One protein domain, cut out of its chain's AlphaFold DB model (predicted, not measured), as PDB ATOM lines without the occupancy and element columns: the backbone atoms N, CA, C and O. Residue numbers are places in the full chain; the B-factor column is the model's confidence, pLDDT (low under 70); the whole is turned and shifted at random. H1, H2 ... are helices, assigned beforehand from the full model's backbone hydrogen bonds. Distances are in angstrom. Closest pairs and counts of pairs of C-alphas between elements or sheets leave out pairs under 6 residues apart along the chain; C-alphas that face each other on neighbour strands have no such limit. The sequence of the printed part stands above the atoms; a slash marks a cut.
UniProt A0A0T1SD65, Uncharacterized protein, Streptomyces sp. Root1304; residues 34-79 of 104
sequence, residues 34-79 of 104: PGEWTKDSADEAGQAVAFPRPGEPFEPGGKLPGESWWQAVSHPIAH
ATOM      1  N   PRO A  34      -9.142 -25.912 -10.414       95.44
ATOM      2  CA  PRO A  34      -9.907 -24.912  -9.667       95.44
ATOM      3  C   PRO A  34      -9.852 -25.102  -8.148       95.44
ATOM      4  O   PRO A  34      -9.902 -24.117  -7.410       95.44
ATOM      5  N   GLY A  35      -9.737 -26.349  -7.675       95.88
ATOM      6  CA  GLY A  35      -9.575 -26.665  -6.255       95.88
ATOM      7  C   GLY A  35      -8.237 -26.157  -5.721       95.88
ATOM      8  O   GLY A  35      -8.210 -25.440  -4.720       95.88
ATOM      9  N   GLU A  36      -7.146 -26.448  -6.439       96.19
ATOM     10  CA  GLU A  36      -5.805 -25.919  -6.145       96.19
ATOM     11  C   GLU A  36      -5.798 -24.388  -6.119       96.19
ATOM     12  O   GLU A  36      -5.432 -23.781  -5.117       96.19
ATOM     13  N   TRP A  37      -6.274 -23.745  -7.188       95.31
ATOM     14  CA  TRP A  37      -6.256 -22.288  -7.289       95.31
ATOM     15  C   TRP A  37      -7.107 -21.604  -6.208       95.31
ATOM     16  O   TRP A  37      -6.707 -20.575  -5.652       95.31
ATOM     17  N   THR A  38      -8.270 -22.177  -5.880       96.06
ATOM     18  CA  THR A  38      -9.136 -21.659  -4.810       96.06
ATOM     19  C   THR A  38      -8.444 -21.755  -3.460       96.06
ATOM     20  O   THR A  38      -8.458 -20.778  -2.712       96.06
ATOM     21  N   LYS A  39      -7.825 -22.903  -3.156       96.19
ATOM     22  CA  LYS A  39      -7.069 -23.091  -1.917       96.19
ATOM     23  C   LYS A  39      -5.918 -22.097  -1.822       96.19
ATOM     24  O   LYS A  39      -5.822 -21.383  -0.832       96.19
ATOM     25  N   ASP A  40      -5.116 -22.003  -2.873       95.44
ATOM     26  CA  ASP A  40      -3.982 -21.088  -2.956       95.44
ATOM     27  C   ASP A  40      -4.404 -19.635  -2.692       95.44
ATOM     28  O   ASP A  40      -3.851 -18.959  -1.827       95.44
ATOM     29  N   SER A  41      -5.443 -19.180  -3.396       95.56
ATOM     30  CA  SER A  41      -5.978 -17.821  -3.257       95.56
ATOM     31  C   SER A  41      -6.576 -17.556  -1.874       95.56
ATOM     32  O   SER A  41      -6.643 -16.406  -1.438       95.56
ATOM     33  N   ALA A  42      -7.096 -18.589  -1.213       96.56
ATOM     34  CA  ALA A  42      -7.683 -18.472   0.112       96.56
ATOM     35  C   ALA A  42      -6.637 -18.426   1.214       96.56
ATOM     36  O   ALA A  42      -6.748 -17.582   2.102       96.56
ATOM     37  N   ASP A  43      -5.618 -19.279   1.116       95.94
ATOM     38  CA  ASP A  43      -4.470 -19.279   2.015       95.94
ATOM     39  C   ASP A  43      -3.776 -17.905   1.976       95.94
ATOM     40  O   ASP A  43      -3.479 -17.333   3.024       95.94
ATOM     41  N   GLU A  44      -3.598 -17.325   0.782       95.56
ATOM     42  CA  GLU A  44      -3.023 -15.982   0.600       95.56
ATOM     43  C   GLU A  44      -3.874 -14.864   1.224       95.56
ATOM     44  O   GLU A  44      -3.331 -13.892   1.747       95.56
ATOM     45  N   ALA A  45      -5.201 -14.998   1.199       96.06
ATOM     46  CA  ALA A  45      -6.129 -14.014   1.757       96.06
ATOM     47  C   ALA A  45      -6.476 -14.249   3.241       96.06
ATOM     48  O   ALA A  45      -7.205 -13.448   3.827       96.06
ATOM     49  N   GLY A  46      -6.027 -15.358   3.840       96.75
ATOM     50  CA  GLY A  46      -6.454 -15.780   5.176       96.75
ATOM     51  C   GLY A  46      -7.953 -16.109   5.278       96.75
ATOM     52  O   GLY A  46      -8.532 -16.009   6.358       96.75
ATOM     53  N   GLN A  47      -8.602 -16.469   4.166       97.56
ATOM     54  CA  GLN A  47     -10.035 -16.766   4.119       97.56
ATOM     55  C   GLN A  47     -10.300 -18.230   4.489       97.56
ATOM     56  O   GLN A  47      -9.717 -19.143   3.910       97.56
ATOM     57  N   ALA A  48     -11.248 -18.470   5.397       97.62
ATOM     58  CA  ALA A  48     -11.698 -19.821   5.706       97.62
ATOM     59  C   ALA A  48     -12.463 -20.430   4.518       97.62
ATOM     60  O   ALA A  48     -13.415 -19.828   4.005       97.62
ATOM     61  N   VAL A  49     -12.071 -21.638   4.108       98.25
ATOM     62  CA  VAL A  49     -12.703 -22.393   3.016       98.25
ATOM     63  C   VAL A  49     -12.960 -23.822   3.462       98.25
ATOM     64  O   VAL A  49     -12.121 -24.437   4.121       98.25
ATOM     65  N   ALA A  50     -14.119 -24.350   3.089       98.38
ATOM     66  CA  ALA A  50     -14.455 -25.754   3.244       98.38
ATOM     67  C   ALA A  50     -14.362 -26.467   1.892       98.38
ATOM     68  O   ALA A  50     -14.991 -26.061   0.921       98.38
ATOM     69  N   PHE A  51     -13.629 -27.570   1.857       98.12
ATOM     70  CA  PHE A  51     -13.481 -28.489   0.738       98.12
ATOM     71  C   PHE A  51     -14.017 -29.888   1.097       98.12
ATOM     72  O   PHE A  51     -13.246 -30.848   1.186       98.12
ATOM     73  N   PRO A  52     -15.332 -30.049   1.326       97.81
ATOM     74  CA  PRO A  52     -15.899 -31.365   1.593       97.81
ATOM     75  C   PRO A  52     -15.680 -32.297   0.397       97.81
ATOM     76  O   PRO A  52     -15.727 -31.873  -0.765       97.81
ATOM     77  N   ARG A  53     -15.484 -33.590   0.662       96.81
ATOM     78  CA  ARG A  53     -15.621 -34.603  -0.390       96.81
ATOM     79  C   ARG A  53     -17.075 -34.645  -0.875       96.81
ATOM     80  O   ARG A  53     -17.983 -34.322  -0.107       96.81
ATOM     81  N   PRO A  54     -17.345 -35.079  -2.118       94.75
ATOM     82  CA  PRO A  54     -18.714 -35.245  -2.590       94.75
ATOM     83  C   PRO A  54     -19.543 -36.117  -1.631       94.75
ATOM     84  O   PRO A  54     -19.208 -37.274  -1.382       94.75
ATOM     85  N   GLY A  55     -20.615 -35.542  -1.081       95.31
ATOM     86  CA  GLY A  55     -21.494 -36.196  -0.104       95.31
ATOM     87  C   GLY A  55     -21.055 -36.093   1.366       95.31
ATOM     88  O   GLY A  55     -21.780 -36.580   2.228       95.31
ATOM     89  N   GLU A  56     -19.917 -35.468   1.678       97.06
ATOM     90  CA  GLU A  56     -19.458 -35.243   3.053       97.06
ATOM     91  C   GLU A  56     -20.208 -34.063   3.700       97.06
ATOM     92  O   GLU A  56     -20.099 -32.933   3.214       97.06
ATOM     93  N   PRO A  57     -20.973 -34.285   4.786       97.25
ATOM     94  CA  PRO A  57     -21.645 -33.206   5.499       97.25
ATOM     95  C   PRO A  57     -20.661 -32.428   6.379       97.25
ATOM     96  O   PRO A  57     -19.730 -33.001   6.947       97.25
ATOM     97  N   PHE A  58     -20.903 -31.131   6.556       97.81
ATOM     98  CA  PHE A  58     -20.191 -30.305   7.530       97.81
ATOM     99  C   PHE A  58     -21.056 -29.121   7.981       97.81
ATOM    100  O   PHE A  58     -21.974 -28.713   7.275       97.81
ATOM    101  N   GLU A  59     -20.722 -28.554   9.140       97.50
ATOM    102  CA  GLU A  59     -21.350 -27.340   9.670       97.50
ATOM    103  C   GLU A  59     -20.375 -26.158   9.557       97.50
ATOM    104  O   GLU A  59     -19.234 -26.288  10.015       97.50
ATOM    105  N   PRO A  60     -20.780 -24.988   9.023       94.75
ATOM    106  CA  PRO A  60     -19.888 -23.830   8.883       94.75
ATOM    107  C   PRO A  60     -19.325 -23.293  10.207       94.75
ATOM    108  O   PRO A  60     -18.234 -22.734  10.226       94.75
ATOM    109  N   GLY A  61     -20.054 -23.465  11.315       95.88
ATOM    110  CA  GLY A  61     -19.587 -23.109  12.662       95.88
ATOM    111  C   GLY A  61     -18.756 -24.198  13.349       95.88
ATOM    112  O   GLY A  61     -18.361 -24.027  14.501       95.88
ATOM    113  N   GLY A  62     -18.545 -25.336  12.684       95.38
ATOM    114  CA  GLY A  62     -17.836 -26.495  13.214       95.38
ATOM    115  C   GLY A  62     -16.434 -26.664  12.632       95.38
ATOM    116  O   GLY A  62     -15.796 -25.726  12.157       95.38
ATOM    117  N   LYS A  63     -15.938 -27.906  12.668       96.81
ATOM    118  CA  LYS A  63     -14.674 -28.263  12.016       96.81
ATOM    119  C   LYS A  63     -14.865 -28.238  10.500       96.81
ATOM    120  O   LYS A  63     -15.617 -29.047   9.962       96.81
ATOM    121  N   LEU A  64     -14.137 -27.355   9.825       98.12
ATOM    122  CA  LEU A  64     -14.167 -27.269   8.370       98.12
ATOM    123  C   LEU A  64     -13.334 -28.396   7.737       98.12
ATOM    124  O   LEU A  64     -12.216 -28.660   8.196       98.12
ATOM    125  N   PRO A  65     -13.834 -29.057   6.679       97.88
ATOM    126  CA  PRO A  65     -13.028 -29.971   5.881       97.88
ATOM    127  C   PRO A  65     -12.032 -29.157   5.043       97.88
ATOM    128  O   PRO A  65     -12.383 -28.662   3.985       97.88
ATOM    129  N   GLY A  66     -10.804 -28.962   5.523       96.19
ATOM    130  CA  GLY A  66      -9.783 -28.156   4.829       96.19
ATOM    131  C   GLY A  66      -8.847 -28.945   3.906       96.19
ATOM    132  O   GLY A  66      -7.960 -28.358   3.292       96.19
ATOM    133  N   GLU A  67      -9.005 -30.268   3.840       96.50
ATOM    134  CA  GLU A  67      -8.080 -31.158   3.140       96.50
ATOM    135  C   GLU A  67      -8.211 -31.058   1.617       96.50
ATOM    136  O   GLU A  67      -9.312 -31.089   1.061       96.50
ATOM    137  N   SER A  68      -7.069 -31.057   0.928       96.81
ATOM    138  CA  SER A  68      -6.988 -31.102  -0.535       96.81
ATOM    139  C   SER A  68      -7.192 -32.515  -1.080       96.81
ATOM    140  O   SER A  68      -6.334 -33.067  -1.766       96.81
ATOM    141  N   TRP A  69      -8.335 -33.131  -0.768       97.06
ATOM    142  CA  TRP A  69      -8.627 -34.541  -1.073       97.06
ATOM    143  C   TRP A  69      -8.453 -34.905  -2.554       97.06
ATOM    144  O   TRP A  69      -8.145 -36.052  -2.880       97.06
ATOM    145  N   TRP A  70      -8.629 -33.937  -3.454       96.88
ATOM    146  CA  TRP A  70      -8.478 -34.127  -4.892       96.88
ATOM    147  C   TRP A  70      -7.045 -34.482  -5.292       96.88
ATOM    148  O   TRP A  70      -6.872 -35.241  -6.239       96.88
ATOM    149  N   GLN A  71      -6.031 -34.031  -4.543       96.00
ATOM    150  CA  GLN A  71      -4.620 -34.333  -4.816       96.00
ATOM    151  C   GLN A  71      -4.326 -35.836  -4.759       96.00
ATOM    152  O   GLN A  71      -3.454 -36.324  -5.470       96.00
ATOM    153  N   ALA A  72      -5.070 -36.586  -3.940       96.31
ATOM    154  CA  ALA A  72      -4.910 -38.032  -3.823       96.31
ATOM    155  C   ALA A  72      -5.495 -38.808  -5.018       96.31
ATOM    156  O   ALA A  72      -5.190 -39.988  -5.188       96.31
ATOM    157  N   VAL A  73      -6.357 -38.176  -5.820       95.56
ATOM    158  CA  VAL A  73      -7.106 -38.825  -6.911       95.56
ATOM    159  C   VAL A  73      -6.939 -38.123  -8.264       95.56
ATOM    160  O   VAL A  73      -7.526 -38.555  -9.257       95.56
ATOM    161  N   SER A  74      -6.145 -37.055  -8.332       95.06
ATOM    162  CA  SER A  74      -5.782 -36.370  -9.568       95.06
ATOM    163  C   SER A  74      -4.366 -36.736 -10.007       95.06
ATOM    164  O   SER A  74      -3.519 -37.152  -9.220       95.06
ATOM    165  N   HIS A  75      -4.077 -36.526 -11.289       93.75
ATOM    166  CA  HIS A  75      -2.687 -36.417 -11.725       93.75
ATOM    167  C   HIS A  75      -2.045 -35.155 -11.126       93.75
ATOM    168  O   HIS A  75      -2.777 -34.238 -10.741       93.75
ATOM    169  N   PRO A  76      -0.703 -35.075 -11.067       91.81
ATOM    170  CA  PRO A  76      -0.016 -33.828 -10.755       91.81
ATOM    171  C   PRO A  76      -0.490 -32.700 -11.676       91.81
ATOM    172  O   PRO A  76      -0.593 -32.884 -12.890       91.81
ATOM    173  N   ILE A  77      -0.777 -31.540 -11.092       90.31
ATOM    174  CA  ILE A  77      -1.278 -30.361 -11.800       90.31
ATOM    175  C   ILE A  77      -0.181 -29.308 -11.768       90.31
ATOM    176  O   ILE A  77       0.450 -29.094 -10.736       90.31
ATOM    177  N   ALA A  78       0.075 -28.675 -12.909       87.56
ATOM    178  CA  ALA A  78       0.919 -27.492 -12.932       87.56
ATOM    179  C   ALA A  78       0.161 -26.324 -12.288       87.56
ATOM    180  O   ALA A  78      -1.043 -26.209 -12.482       87.56
ATOM    181  N   HIS A  79       0.855 -25.426 -11.590       87.94
ATOM    182  CA  HIS A  79       0.261 -24.218 -11.003       87.94
ATOM    183  C   HIS A  79       0.608 -22.969 -11.839       87.94
ATOM    184  O   HIS A  79       1.372 -22.125 -11.368       87.94
TER     185      HIS A  79
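This is residues 34 to 79 of the 104 residues of an uncharacterized protein of Streptomyces sp. Root1304 (UniProt A0A0T1SD65). What is the main picture? There is little regular structure: H1 is followed by a wide loop, residues 46 to 68, that crosses itself near residues 50 and 65, then by short H2 and a tail, residues 73 to 79, that folds back toward the beginning of H1. Residues 41 to 46 stick out. How is it made up? The printed part has 46 residues with H1, then H2, and no named strand; the class is all helix, with 16 residues in named elements. It is flat, 33 by 26 by 12 A, and only just loose, close to compact, with a radius of gyration of the C-alphas of 11.4 A.

How does H1, residues 34 to 45, stand to H2, residues 69 to 72? They are close but not clearly touching; their closest C-alphas, Gly 35 and Trp 70, are 7.7 A apart. What of their backbones? Every O i to N i+4 pair of H1 is within hydrogen-bond range; H2 is too short for one.

Where is H1? It runs 16.2 A from C-alpha 34 at (-9.907, -24.912, -9.667). Where does H2 end? At C-alpha 72, (-4.910, -38.032, -3.823).

How far does it reach? The C-alphas farthest apart, Gly 61 and Ala 78, are 33.1 A apart. Is anything missing or uncertain? The printed part has no cut, the link from H1 to H2 is long, and no printed residue is under 70 in pLDDT.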